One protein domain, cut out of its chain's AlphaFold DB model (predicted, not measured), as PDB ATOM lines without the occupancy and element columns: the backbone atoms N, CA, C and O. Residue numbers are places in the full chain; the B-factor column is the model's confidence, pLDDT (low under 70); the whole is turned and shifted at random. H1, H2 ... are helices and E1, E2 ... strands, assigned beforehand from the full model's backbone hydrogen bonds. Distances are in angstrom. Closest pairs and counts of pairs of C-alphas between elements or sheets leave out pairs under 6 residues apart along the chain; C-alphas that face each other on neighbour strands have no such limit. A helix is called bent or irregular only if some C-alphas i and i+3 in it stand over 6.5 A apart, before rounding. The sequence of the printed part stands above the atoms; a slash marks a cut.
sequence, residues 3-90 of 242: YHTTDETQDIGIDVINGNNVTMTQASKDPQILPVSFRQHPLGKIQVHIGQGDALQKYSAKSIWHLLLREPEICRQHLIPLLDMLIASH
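AT A GLANCE: This is residues 3 to 90 of the 242 residues of an uncharacterized protein of Candidatus Peribacteria bacterium RIFCSPHIGHO2_01_FULL_55_13 (UniProt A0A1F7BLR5). A single, fairly flat sheet of six strands forms a wall, with two helices, H1 and H2, over one face and the other face bare. H2 crosses E3, E4 and E5, while the shorter H1 sits over E6, and the E1 edge of the sheet has no named helix over it. The 88 printed residues hold, in chain order, E1 to E6, then H1 and H2; the sheet has the order E1, E2, E3, E4, E5, E6 and is antiparallel throughout. The class is mixed, helices and strands, and the whole is compact, with a radius of gyration of the C-alphas of 12.7 A and spans of 35 by 28 by 27 A.

IN THESE COORDINATES: E1, residues 3 to 6, begins at C-alpha 3, (47.763, 40.113, 88.483). E2, residues 10 to 17, is 22.8 A long from first to last C-alpha, and E3, residues 21 to 28, is 23.5 A long. E4 spans residues 36 to 40, E5 residues 46 to 50 and E6 residues 57 to 61, ending at C-alpha 61, (52.249, 34.609, 64.537). H1, residues 64 to 70, measures 9.9 A. H2, residues 72 to 84, measures 15.7 A and ends at C-alpha 84, (57.432, 46.510, 79.358); it is irregular, but only just, with C-alphas 77 and 80 lying 6.8 A apart.

HOW THE PARTS SIT: The six strands form a meander, each strand the antiparallel neighbour of the one before, and each successive pair is a hairpin. N 5 and O 12 of E1 and E2 are 2.9 A apart, within hydrogen-bond range. So are N 13 and O 25 of E2 and E3, 2.9 A, N 24 and O 38 of E3 and E4, 2.8 A, N 37 and O 49 of E4 and E5, 2.8 A, and N 48 and O 59 of E5 and E6, 2.8 A. E1 and E6 are the edge strands, and they are apart. H1 and H2 are on the same face of the sheet E1 to E6, an arrangement of two layers, with helices on one face of a sheet. H1 has a height over the sheet of 8.0 A and lies over E6; at 63 degrees to E6 on the local plane it only just runs across the strands. The closest C-alphas of the two are those of Ala 61 and Leu 67, 5.6 A apart. H2, at a height of 9.9 A, lies over E3 and, only just, over E4 and E5, with 3 of its C-alphas falling on each of these two; it runs across the strands, at 79 degrees to E3 on the local plane. The closest C-alphas of H2 and E4 are those of Val 36 and His 78, 6.8 A. H1 and H2 are close but not clearly touching, at a shallow tilt of 22 degrees, opposite ways; their closest C-alphas, of Leu 68 and Cys 75, are 6.0 A apart. In H1 every O i to N i+4 pair is within hydrogen-bond range, and in H2 6 of 9.

THE WHOLE: The two C-alphas farthest apart are those of Glu 8 and Leu 43, 36.0 A. The printed part has no cut and no long link; E3 to E4 and E5 to E6 are short, the other links tight. The mean pLDDT of the printed part is 81.1, with residues 7 to 9, 18 to 20, 42 to 43 and 86 to 90 under 70.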
ATOM      1  N   TYR A   3      47.586  38.728  88.084       72.81
ATOM      2  CA  TYR A   3      47.763  40.113  88.483       72.81
ATOM      3  C   TYR A   3      46.690  40.938  87.787       72.81
ATOM      4  O   TYR A   3      46.475  40.804  86.588       72.81
ATOM      5  N   HIS A   4      45.990  41.758  88.554       76.06
ATOM      6  CA  HIS A   4      44.992  42.671  88.031       76.06
ATOM      7  C   HIS A   4      45.216  44.002  88.717       76.06
ATOM      8  O   HIS A   4      45.253  44.057  89.949       76.06
ATOM      9  N   THR A   5      45.387  45.052  87.933       71.56
ATOM     10  CA  THR A   5      45.481  46.411  88.442       71.56
ATOM     11  C   THR A   5      44.539  47.285  87.647       71.56
ATOM     12  O   THR A   5      44.476  47.208  86.424       71.56
ATOM     13  N   THR A   6      43.796  48.110  88.362       70.31
ATOM     14  CA  THR A   6      42.879  49.073  87.776       70.31
ATOM     15  C   THR A   6      43.165  50.393  88.463       70.31
ATOM     16  O   THR A   6      43.091  50.472  89.690       70.31
ATOM     17  N   ASP A   7      43.498  51.419  87.691       68.75
ATOM     18  CA  ASP A   7      43.666  52.780  88.189       68.75
ATOM     19  C   ASP A   7      42.661  53.740  87.524       68.75
ATOM     20  O   ASP A   7      41.673  53.330  86.898       68.75
ATOM     21  N   GLU A   8      42.838  55.044  87.731       60.69
ATOM     22  CA  GLU A   8      41.953  56.079  87.184       60.69
ATOM     23  C   GLU A   8      42.020  56.187  85.651       60.69
ATOM     24  O   GLU A   8      41.098  56.717  85.037       60.69
ATOM     25  N   THR A   9      43.055  55.627  85.023       65.19
ATOM     26  CA  THR A   9      43.374  55.778  83.597       65.19
ATOM     27  C   THR A   9      43.304  54.469  82.811       65.19
ATOM     28  O   THR A   9      42.973  54.484  81.621       65.19
ATOM     29  N   GLN A  10      43.589  53.328  83.442       75.44
ATOM     30  CA  GLN A  10      43.718  52.038  82.770       75.44
ATOM     31  C   GLN A  10      43.219  50.871  83.626       75.44
ATOM     32  O   GLN A  10      43.186  50.917  84.856       75.44
ATOM     33  N   ASP A  11      42.835  49.806  82.935       78.81
ATOM     34  CA  ASP A  11      42.536  48.494  83.482       78.81
ATOM     35  C   ASP A  11      43.456  47.464  82.826       78.81
ATOM     36  O   ASP A  11      43.449  47.284  81.603       78.81
ATOM     37  N   ILE A  12      44.302  46.830  83.632       81.31
ATOM     38  CA  ILE A  12      45.348  45.917  83.180       81.31
ATOM     39  C   ILE A  12      45.169  44.577  83.888       81.31
ATOM     40  O   ILE A  12      45.267  44.460  85.110       81.31
ATOM     41  N   GLY A  13      44.967  43.539  83.085       80.19
ATOM     42  CA  GLY A  13      44.854  42.157  83.526       80.19
ATOM     43  C   GLY A  13      46.006  41.331  82.978       80.19
ATOM     44  O   GLY A  13      46.312  41.386  81.788       80.19
ATOM     45  N   ILE A  14      46.648  40.550  83.838       80.88
ATOM     46  CA  ILE A  14      47.719  39.638  83.459       80.88
ATOM     47  C   ILE A  14      47.503  38.290  84.126       80.88
ATOM     48  O   ILE A  14      47.502  38.158  85.349       80.88
ATOM     49  N   ASP A  15      47.410  37.263  83.298       78.94
ATOM     50  CA  ASP A  15      47.254  35.881  83.705       78.94
ATOM     51  C   ASP A  15      48.385  35.030  83.143       78.94
ATOM     52  O   ASP A  15      48.482  34.805  81.939       78.94
ATOM     53  N   VAL A  16      49.222  34.510  84.038       73.38
ATOM     54  CA  VAL A  16      50.257  33.519  83.735       73.38
ATOM     55  C   VAL A  16      49.858  32.186  84.360       73.38
ATOM     56  O   VAL A  16      49.956  31.988  85.577       73.38
ATOM     57  N   ILE A  17      49.414  31.250  83.525       70.00
ATOM     58  CA  ILE A  17      49.007  29.900  83.921       70.00
ATOM     59  C   ILE A  17      50.138  28.931  83.555       70.00
ATOM     60  O   ILE A  17      50.586  28.884  82.410       70.00
ATOM     61  N   ASN A  18      50.609  28.150  84.531       58.78
ATOM     62  CA  ASN A  18      51.661  27.136  84.357       58.78
ATOM     63  C   ASN A  18      52.969  27.660  83.719       58.78
ATOM     64  O   ASN A  18      53.645  26.920  83.010       58.78
ATOM     65  N   GLY A  19      53.308  28.940  83.922       60.34
ATOM     66  CA  GLY A  19      54.552  29.573  83.449       60.34
ATOM     67  C   GLY A  19      54.639  29.848  81.942       60.34
ATOM     68  O   GLY A  19      55.373  30.740  81.539       60.34
ATOM     69  N   ASN A  20      53.859  29.141  81.119       64.50
ATOM     70  CA  ASN A  20      53.995  29.162  79.658       64.50
ATOM     71  C   ASN A  20      52.713  29.588  78.923       64.50
ATOM     72  O   ASN A  20      52.727  29.706  77.697       64.50
ATOM     73  N   ASN A  21      51.601  29.777  79.640       73.69
ATOM     74  CA  ASN A  21      50.378  30.350  79.090       73.69
ATOM     75  C   ASN A  21      50.212  31.764  79.642       73.69
ATOM     76  O   ASN A  21      49.966  31.926  80.836       73.69
ATOM     77  N   VAL A  22      50.386  32.764  78.783       79.25
ATOM     78  CA  VAL A  22      50.360  34.179  79.159       79.25
ATOM     79  C   VAL A  22      49.195  34.845  78.451       79.25
ATOM     80  O   VAL A  22      49.092  34.798  77.227       79.25
ATOM     81  N   THR A  23      48.316  35.467  79.222       84.00
ATOM     82  CA  THR A  23      47.275  36.363  78.726       84.00
ATOM     83  C   THR A  23      47.488  37.726  79.356       84.00
ATOM     84  O   THR A  23      47.614  37.832  80.569       84.00
ATOM     85  N   MET A  24      47.531  38.760  78.529       83.56
ATOM     86  CA  MET A  24      47.598  40.146  78.961       83.56
ATOM     87  C   MET A  24      46.477  40.911  78.289       83.56
ATOM     88  O   MET A  24      46.213  40.725  77.100       83.56
ATOM     89  N   THR A  25      45.833  41.778  79.044       85.44
ATOM     90  CA  THR A  25      44.795  42.672  78.559       85.44
ATOM     91  C   THR A  25      45.053  44.047  79.125       85.44
ATOM     92  O   THR A  25      45.282  44.185  80.322       85.44
ATOM     93  N   GLN A  26      44.987  45.052  78.271       85.00
ATOM     94  CA  GLN A  26      44.996  46.450  78.651       85.00
ATOM     95  C   GLN A  26      43.774  47.096  78.019       85.00
ATOM     96  O   GLN A  26      43.588  47.039  76.804       85.00
ATOM     97  N   ALA A  27      42.941  47.706  78.847       82.62
ATOM     98  CA  ALA A  27      41.887  48.598  78.414       82.62
ATOM     99  C   ALA A  27      42.165  49.969  79.019       82.62
ATOM    100  O   ALA A  27      42.382  50.093  80.219       82.62
ATOM    101  N   SER A  28      42.186  51.007  78.192       77.06
ATOM    102  CA  SER A  28      42.235  52.367  78.711       77.06
ATOM    103  C   SER A  28      40.824  52.881  78.957       77.06
ATOM    104  O   SER A  28      39.883  52.508  78.254       77.06
ATOM    105  N   LYS A  29      40.681  53.756  79.955       73.31
ATOM    106  CA  LYS A  29      39.471  54.565  80.129       73.31
ATOM    107  C   LYS A  29      39.457  55.779  79.191       73.31
ATOM    108  O   LYS A  29      38.409  56.402  79.044       73.31
ATOM    109  N   ASP A  30      40.583  56.091  78.542       75.31
ATOM    110  CA  ASP A  30      40.652  57.042  77.436       75.31
ATOM    111  C   ASP A  30      40.152  56.372  76.139       75.31
ATOM    112  O   ASP A  30      40.770  55.411  75.670       75.31
ATOM    113  N   PRO A  31      39.062  56.867  75.523       70.31
ATOM    114  CA  PRO A  31      38.518  56.300  74.292       70.31
ATOM    115  C   PRO A  31      39.456  56.413  73.078       70.31
ATOM    116  O   PRO A  31      39.201  55.758  72.067       70.31
ATOM    117  N   GLN A  32      40.521  57.221  73.139       71.94
ATOM    118  CA  GLN A  32      41.528  57.310  72.075       71.94
ATOM    119  C   GLN A  32      42.568  56.184  72.135       71.94
ATOM    120  O   GLN A  32      43.204  55.885  71.123       71.94
ATOM    121  N   ILE A  33      42.738  55.537  73.291       76.19
ATOM    122  CA  ILE A  33      43.693  54.441  73.455       76.19
ATOM    123  C   ILE A  33      42.968  53.121  73.201       76.19
ATOM    124  O   ILE A  33      42.129  52.669  73.983       76.19
ATOM    125  N   LEU A  34      43.318  52.480  72.087       83.56
ATOM    126  CA  LEU A  34      42.732  51.201  71.708       83.56
ATOM    127  C   LEU A  34      43.108  50.117  72.728       83.56
ATOM    128  O   LEU A  34      44.287  49.972  73.054       83.56
ATOM    129  N   PRO A  35      42.143  49.313  73.201       87.19
ATOM    130  CA  PRO A  35      42.441  48.203  74.086       87.19
ATOM    131  C   PRO A  35      43.257  47.144  73.350       87.19
ATOM    132  O   PRO A  35      43.030  46.868  72.170       87.19
ATOM    133  N   VAL A  36      44.184  46.527  74.071       89.38
ATOM    134  CA  VAL A  36      45.123  45.543  73.539       89.38
ATOM    135  C   VAL A  36      44.983  44.253  74.329       89.38
ATOM    136  O   VAL A  36      44.949  44.259  75.557       89.38
ATOM    137  N   SER A  37      44.923  43.119  73.636       89.19
ATOM    138  CA  SER A  37      45.045  41.807  74.268       89.19
ATOM    139  C   SER A  37      46.161  41.007  73.618       89.19
ATOM    140  O   SER A  37      46.150  40.835  72.399       89.19
ATOM    141  N   PHE A  38      47.067  40.471  74.426       89.19
ATOM    142  CA  PHE A  38      48.104  39.534  74.015       89.19
ATOM    143  C   PHE A  38      47.823  38.163  74.627       89.19
ATOM    144  O   PHE A  38      47.538  38.044  75.818       89.19
ATOM    145  N   ARG A  39      47.903  37.112  73.812       87.81
ATOM    146  CA  ARG A  39      47.769  35.723  74.254       87.81
ATOM    147  C   ARG A  39      48.876  34.868  73.665       87.81
ATOM    148  O   ARG A  39      49.062  34.837  72.451       87.81
ATOM    149  N   GLN A  40      49.548  34.117  74.526       83.69
ATOM    150  CA  GLN A  40      50.547  33.125  74.165       83.69
ATOM    151  C   GLN A  40      50.192  31.796  74.821       83.69
ATOM    152  O   GLN A  40      50.235  31.668  76.041       83.69
ATOM    153  N   HIS A  41      49.876  30.802  73.995       76.12
ATOM    154  CA  HIS A  41      49.672  29.428  74.435       76.12
ATOM    155  C   HIS A  41      50.979  28.624  74.262       76.12
ATOM    156  O   HIS A  41      51.624  28.782  73.227       76.12
ATOM    157  N   PRO A  42      51.344  27.698  75.174       65.62
ATOM    158  CA  PRO A  42      52.620  26.964  75.118       65.62
ATOM    159  C   PRO A  42      52.880  26.205  73.805       65.62
ATOM    160  O   PRO A  42      54.020  25.997  73.397       65.62
ATOM    161  N   LEU A  43      51.805  25.753  73.158       65.56
ATOM    162  CA  LEU A  43      51.834  24.964  71.921       65.56
ATOM    163  C   LEU A  43      51.135  25.669  70.750       65.56
ATOM    164  O   LEU A  43      50.899  25.051  69.716       65.56
ATOM    165  N   GLY A  44      50.724  26.924  70.936       70.69
ATOM    166  CA  GLY A  44      49.915  27.658  69.969       70.69
ATOM    167  C   GLY A  44      50.633  28.878  69.412       70.69
ATOM    168  O   GLY A  44      51.665  29.304  69.919       70.69
ATOM    169  N   LYS A  45      50.040  29.461  68.371       85.00
ATOM    170  CA  LYS A  45      50.451  30.773  67.873       85.00
ATOM    171  C   LYS A  45      50.197  31.837  68.936       85.00
ATOM    172  O   LYS A  45      49.208  31.755  69.669       85.00
ATOM    173  N   ILE A  46      51.036  32.866  68.953       88.06
ATOM    174  CA  ILE A  46      50.700  34.100  69.651       88.06
ATOM    175  C   ILE A  46      49.555  34.804  68.924       88.06
ATOM    176  O   ILE A  46      49.405  34.698  67.698       88.06
ATOM    177  N   GLN A  47      48.730  35.496  69.694       90.81
ATOM    178  CA  GLN A  47      47.594  36.264  69.209       90.81
ATOM    179  C   GLN A  47      47.631  37.646  69.845       90.81
ATOM    180  O   GLN A  47      47.738  37.765  71.064       90.81
ATOM    181  N   VAL A  48      47.519  38.675  69.013       91.44
ATOM    182  CA  VAL A  48      47.390  40.065  69.439       91.44
ATOM    183  C   VAL A  48      46.115  40.623  68.847       91.44
ATOM    184  O   VAL A  48      45.882  40.508  67.645       91.44
ATOM    185  N   HIS A  49      45.282  41.208  69.694       93.00
ATOM    186  CA  HIS A  49      44.097  41.933  69.267       93.00
ATOM    187  C   HIS A  49      44.191  43.381  69.723       93.00
ATOM    188  O   HIS A  49      44.580  43.620  70.864       93.00
ATOM    189  N   ILE A  50      43.835  44.311  68.841       90.56
ATOM    190  CA  ILE A  50      43.876  45.754  69.090       90.56
ATOM    191  C   ILE A  50      42.518  46.340  68.697       90.56
ATOM    192  O   ILE A  50      42.017  46.054  67.609       90.56
ATOM    193  N   GLY A  51      41.916  47.134  69.579       88.19
ATOM    194  CA  GLY A  51      40.589  47.721  69.381       88.19
ATOM    195  C   GLY A  51      39.436  46.837  69.876       88.19
ATOM    196  O   GLY A  51      39.635  45.832  70.559       88.19
ATOM    197  N   GLN A  52      38.202  47.232  69.547       84.38
ATOM    198  CA  GLN A  52      36.966  46.498  69.862       84.38
ATOM    199  C   GLN A  52      35.960  46.600  68.711       84.38
ATOM    200  O   GLN A  52      36.043  47.502  67.878       84.38
ATOM    201  N   GLY A  53      34.989  45.680  68.695       83.12
ATOM    202  CA  GLY A  53      33.892  45.681  67.725       83.12
ATOM    203  C   GLY A  53      34.392  45.643  66.281       83.12
ATOM    204  O   GLY A  53      35.264  44.842  65.944       83.12
ATOM    205  N   ASP A  54      33.857  46.535  65.451       80.06
ATOM    206  CA  ASP A  54      34.166  46.612  64.018       80.06
ATOM    207  C   ASP A  54      35.577  47.156  63.722       80.06
ATOM    208  O   ASP A  54      36.098  46.951  62.629       80.06
ATOM    209  N   ALA A  55      36.234  47.792  64.700       83.50
ATOM    210  CA  ALA A  55      37.611  48.282  64.592       83.50
ATOM    211  C   ALA A  55      38.659  47.269  65.100       83.50
ATOM    212  O   ALA A  55      39.830  47.611  65.263       83.50
ATOM    213  N   LEU A  56      38.253  46.025  65.387       89.00
ATOM    214  CA  LEU A  56      39.127  45.000  65.949       89.00
ATOM    215  C   LEU A  56      40.134  44.475  64.918       89.00
ATOM    216  O   LEU A  56      39.797  43.688  64.031       89.00
ATOM    217  N   GLN A  57      41.401  44.818  65.110       92.12
ATOM    218  CA  GLN A  57      42.513  44.256  64.355       92.12
ATOM    219  C   GLN A  57      43.038  43.001  65.052       92.12
ATOM    220  O   GLN A  57      43.217  42.980  66.271       92.12
ATOM    221  N   LYS A  58      43.278  41.935  64.281       93.00
ATOM    222  CA  LYS A  58      43.758  40.648  64.801       93.00
ATOM    223  C   LYS A  58      45.035  40.229  64.099       93.00
ATOM    224  O   LYS A  58      45.052  40.031  62.888       93.00
ATOM    225  N   TYR A  59      46.064  39.984  64.893       92.75
ATOM    226  CA  TYR A  59      47.358  39.512  64.437       92.75
ATOM    227  C   TYR A  59      47.664  38.164  65.078       92.75
ATOM    228  O   TYR A  59      47.411  37.944  66.262       92.75
ATOM    229  N   SER A  60      48.229  37.240  64.301       90.62
ATOM    230  CA  SER A  60      48.689  35.954  64.826       90.62
ATOM    231  C   SER A  60      49.997  35.525  64.183       90.62
ATOM    232  O   SER A  60      50.174  35.670  62.972       90.62
ATOM    233  N   ALA A  61      50.924  35.019  64.987       89.56
ATOM    234  CA  ALA A  61      52.249  34.609  64.537       89.56
ATOM    235  C   ALA A  61      52.754  33.416  65.359       89.56
ATOM    236  O   ALA A  61      52.248  33.164  66.451       89.56
ATOM    237  N   LYS A  62      53.739  32.666  64.859       86.06
ATOM    238  CA  LYS A  62      54.316  31.533  65.608       86.06
ATOM    239  C   LYS A  62      55.004  31.949  66.908       86.06
ATOM    240  O   LYS A  62      54.929  31.226  67.892       86.06
ATOM    241  N   SER A  63      55.663  33.104  66.916       86.94
ATOM    242  CA  SER A  63      56.338  33.653  68.094       86.94
ATOM    243  C   SER A  63      56.348  35.176  68.069       86.94
ATOM    244  O   SER A  63      55.995  35.787  67.058       86.94
ATOM    245  N   ILE A  64      56.801  35.781  69.170       87.38
ATOM    246  CA  ILE A  64      56.979  37.231  69.268       87.38
ATOM    247  C   ILE A  64      57.898  37.771  68.169       87.38
ATOM    248  O   ILE A  64      57.543  38.749  67.525       87.38
ATOM    249  N   TRP A  65      58.996  37.079  67.850       91.25
ATOM    250  CA  TRP A  65      59.930  37.488  66.797       91.25
ATOM    251  C   TRP A  65      59.271  37.565  65.417       91.25
ATOM    252  O   TRP A  65      59.482  38.527  64.686       91.25
ATOM    253  N   HIS A  66      58.405  36.603  65.086       92.62
ATOM    254  CA  HIS A  66      57.643  36.636  63.835       92.62
ATOM    255  C   HIS A  66      56.722  37.857  63.763       92.62
ATOM    256  O   HIS A  66      56.562  38.450  62.701       92.62
ATOM    257  N   LEU A  67      56.094  38.225  64.883       91.69
ATOM    258  CA  LEU A  67      55.199  39.373  64.920       91.69
ATOM    259  C   LEU A  67      55.970  40.698  64.872       91.69
ATOM    260  O   LEU A  67      55.573  41.573  64.111       91.69
ATOM    261  N   LEU A  68      57.088  40.806  65.600       92.31
ATOM    262  CA  LEU A  68      57.968  41.981  65.594       92.31
ATOM    263  C   LEU A  68      58.531  42.263  64.197       92.31
ATOM    264  O   LEU A  68      58.531  43.407  63.760       92.31
ATOM    265  N   LEU A  69      58.951  41.224  63.469       93.38
ATOM    266  CA  LEU A  69      59.476  41.370  62.109       93.38
ATOM    267  C   LEU A  69      58.378  41.640  61.071       93.38
ATOM    268  O   LEU A  69      58.631  42.300  60.063       93.38
ATOM    269  N   ARG A  70      57.161  41.123  61.276       93.81
ATOM    270  CA  ARG A  70      56.056  41.315  60.326       93.81
ATOM    271  C   ARG A  70      55.359  42.659  60.495       93.81
ATOM    272  O   ARG A  70      55.057  43.299  59.498       93.81
ATOM    273  N   GLU A  71      55.101  43.063  61.735       93.44
ATOM    274  CA  GLU A  71      54.292  44.236  62.086       93.44
ATOM    275  C   GLU A  71      55.039  45.136  63.093       93.44
ATOM    276  O   GLU A  71      54.554  45.347  64.214       93.44
ATOM    277  N   PRO A  72      56.237  45.654  62.748       91.88
ATOM    278  CA  PRO A  72      57.107  46.349  63.700       91.88
ATOM    279  C   PRO A  72      56.451  47.590  64.310       91.88
ATOM    280  O   PRO A  72      56.558  47.814  65.515       91.88
ATOM    281  N   GLU A  73      55.717  48.369  63.511       91.19
ATOM    282  CA  GLU A  73      55.052  49.592  63.975       91.19
ATOM    283  C   GLU A  73      53.905  49.298  64.944       91.19
ATOM    284  O   GLU A  73      53.824  49.904  66.012       91.19
ATOM    285  N   ILE A  74      53.067  48.306  64.623       91.19
ATOM    286  CA  ILE A  74      51.975  47.864  65.498       91.19
ATOM    287  C   ILE A  74      52.532  47.352  66.825       91.19
ATOM    288  O   ILE A  74      52.007  47.675  67.892       91.19
ATOM    289  N   CYS A  75      53.618  46.577  66.776       90.44
ATOM    290  CA  CYS A  75      54.248  46.083  67.988       90.44
ATOM    291  C   CYS A  75      54.803  47.224  68.836       90.44
ATOM    292  O   CYS A  75      54.513  47.278  70.028       90.44
ATOM    293  N   ARG A  76      55.550  48.154  68.228       90.25
ATOM    294  CA  ARG A  76      56.133  49.309  68.919       90.25
ATOM    295  C   ARG A  76      55.068  50.168  69.602       90.25
ATOM    296  O   ARG A  76      55.277  50.594  70.731       90.25
ATOM    297  N   GLN A  77      53.943  50.408  68.931       89.44
ATOM    298  CA  GLN A  77      52.879  51.277  69.438       89.44
ATOM    299  C   GLN A  77      52.011  50.609  70.510       89.44
ATOM    300  O   GLN A  77      51.634  51.265  71.475       89.44
ATOM    301  N   HIS A  78      51.685  49.325  70.346       87.88
ATOM    302  CA  HIS A  78      50.641  48.681  71.151       87.88
ATOM    303  C   HIS A  78      51.138  47.517  72.008       87.88
ATOM    304  O   HIS A  78      50.633  47.307  73.108       87.88
ATOM    305  N   LEU A  79      52.107  46.736  71.524       87.12
ATOM    306  CA  LEU A  79      52.537  45.509  72.199       87.12
ATOM    307  C   LEU A  79      53.708  45.735  73.159       87.12
ATOM    308  O   LEU A  79      53.698  45.192  74.258       87.12
ATOM    309  N   ILE A  80      54.709  46.523  72.768       87.44
ATOM    310  CA  ILE A  80      55.890  46.792  73.601       87.44
ATOM    311  C   ILE A  80      55.519  47.494  74.914       87.44
ATOM    312  O   ILE A  80      55.937  46.987  75.953       87.44
ATOM    313  N   PRO A  81      54.661  48.538  74.935       84.56
ATOM    314  CA  PRO A  81      54.238  49.150  76.198       84.56
ATOM    315  C   PRO A  81      53.564  48.151  77.146       84.56
ATOM    316  O   PRO A  81      53.725  48.231  78.361       84.56
ATOM    317  N   LEU A  82      52.828  47.183  76.587       82.06
ATOM    318  CA  LEU A  82      52.193  46.114  77.349       82.06
ATOM    319  C   LEU A  82      53.234  45.151  77.940       82.06
ATOM    320  O   LEU A  82      53.142  44.801  79.113       82.06
ATOM    321  N   LEU A  83      54.229  44.741  77.148       80.88
ATOM    322  CA  LEU A  83      55.287  43.821  77.577       80.88
ATOM    323  C   LEU A  83      56.261  44.454  78.582       80.88
ATOM    324  O   LEU A  83      56.681  43.755  79.507       80.88
ATOM    325  N   ASP A  84      56.548  45.753  78.458       80.69
ATOM    326  CA  ASP A  84      57.432  46.510  79.358       80.69
ATOM    327  C   ASP A  84      56.970  46.481  80.819       80.69
ATOM    328  O   ASP A  84      57.786  46.585  81.736       80.69
ATOM    329  N   MET A  85      55.669  46.285  81.052       73.50
ATOM    330  CA  MET A  85      55.108  46.147  82.397       73.50
ATOM    331  C   MET A  85      55.450  44.811  83.074       73.50
ATOM    332  O   MET A  85      55.385  44.721  84.298       73.50
ATOM    333  N   LEU A  86      55.786  43.763  82.312       68.81
ATOM    334  CA  LEU A  86      56.064  42.420  82.847       68.81
ATOM    335  C   LEU A  86      57.531  42.051  82.872       68.81
ATOM    336  O   LEU A  86      58.017  41.394  83.790       68.81
ATOM    337  N   ILE A  87      58.205  42.408  81.801       67.44
ATOM    338  CA  ILE A  87      59.595  42.108  81.540       67.44
ATOM    339  C   ILE A  87      60.151  43.448  81.121       67.44
ATOM    340  O   ILE A  87      59.505  44.131  80.339       67.44
ATOM    341  N   ALA A  88      61.310  43.849  81.632       63.56
ATOM    342  CA  ALA A  88      61.950  45.077  81.182       63.56
ATOM    343  C   ALA A  88      62.310  44.917  79.689       63.56
ATOM    344  O   ALA A  88      63.416  44.501  79.347       63.56
ATOM    345  N   SER A  89      61.347  45.193  78.809       62.50
ATOM    346  CA  SER A  89      61.309  44.772  77.408       62.50
ATOM    347  C   SER A  89      61.862  45.832  76.465       62.50
ATOM    348  O   SER A  89      61.845  45.646  75.251       62.50
ATOM    349  N   HIS A  90      62.460  46.881  77.042       60.56
ATOM    350  CA  HIS A  90      63.156  47.987  76.389       60.56
ATOM    351  C   HIS A  90      64.165  47.573  75.301       60.56
ATOM    352  O   HIS A  90      64.535  48.407  74.485       60.56
TER     353      HIS A  90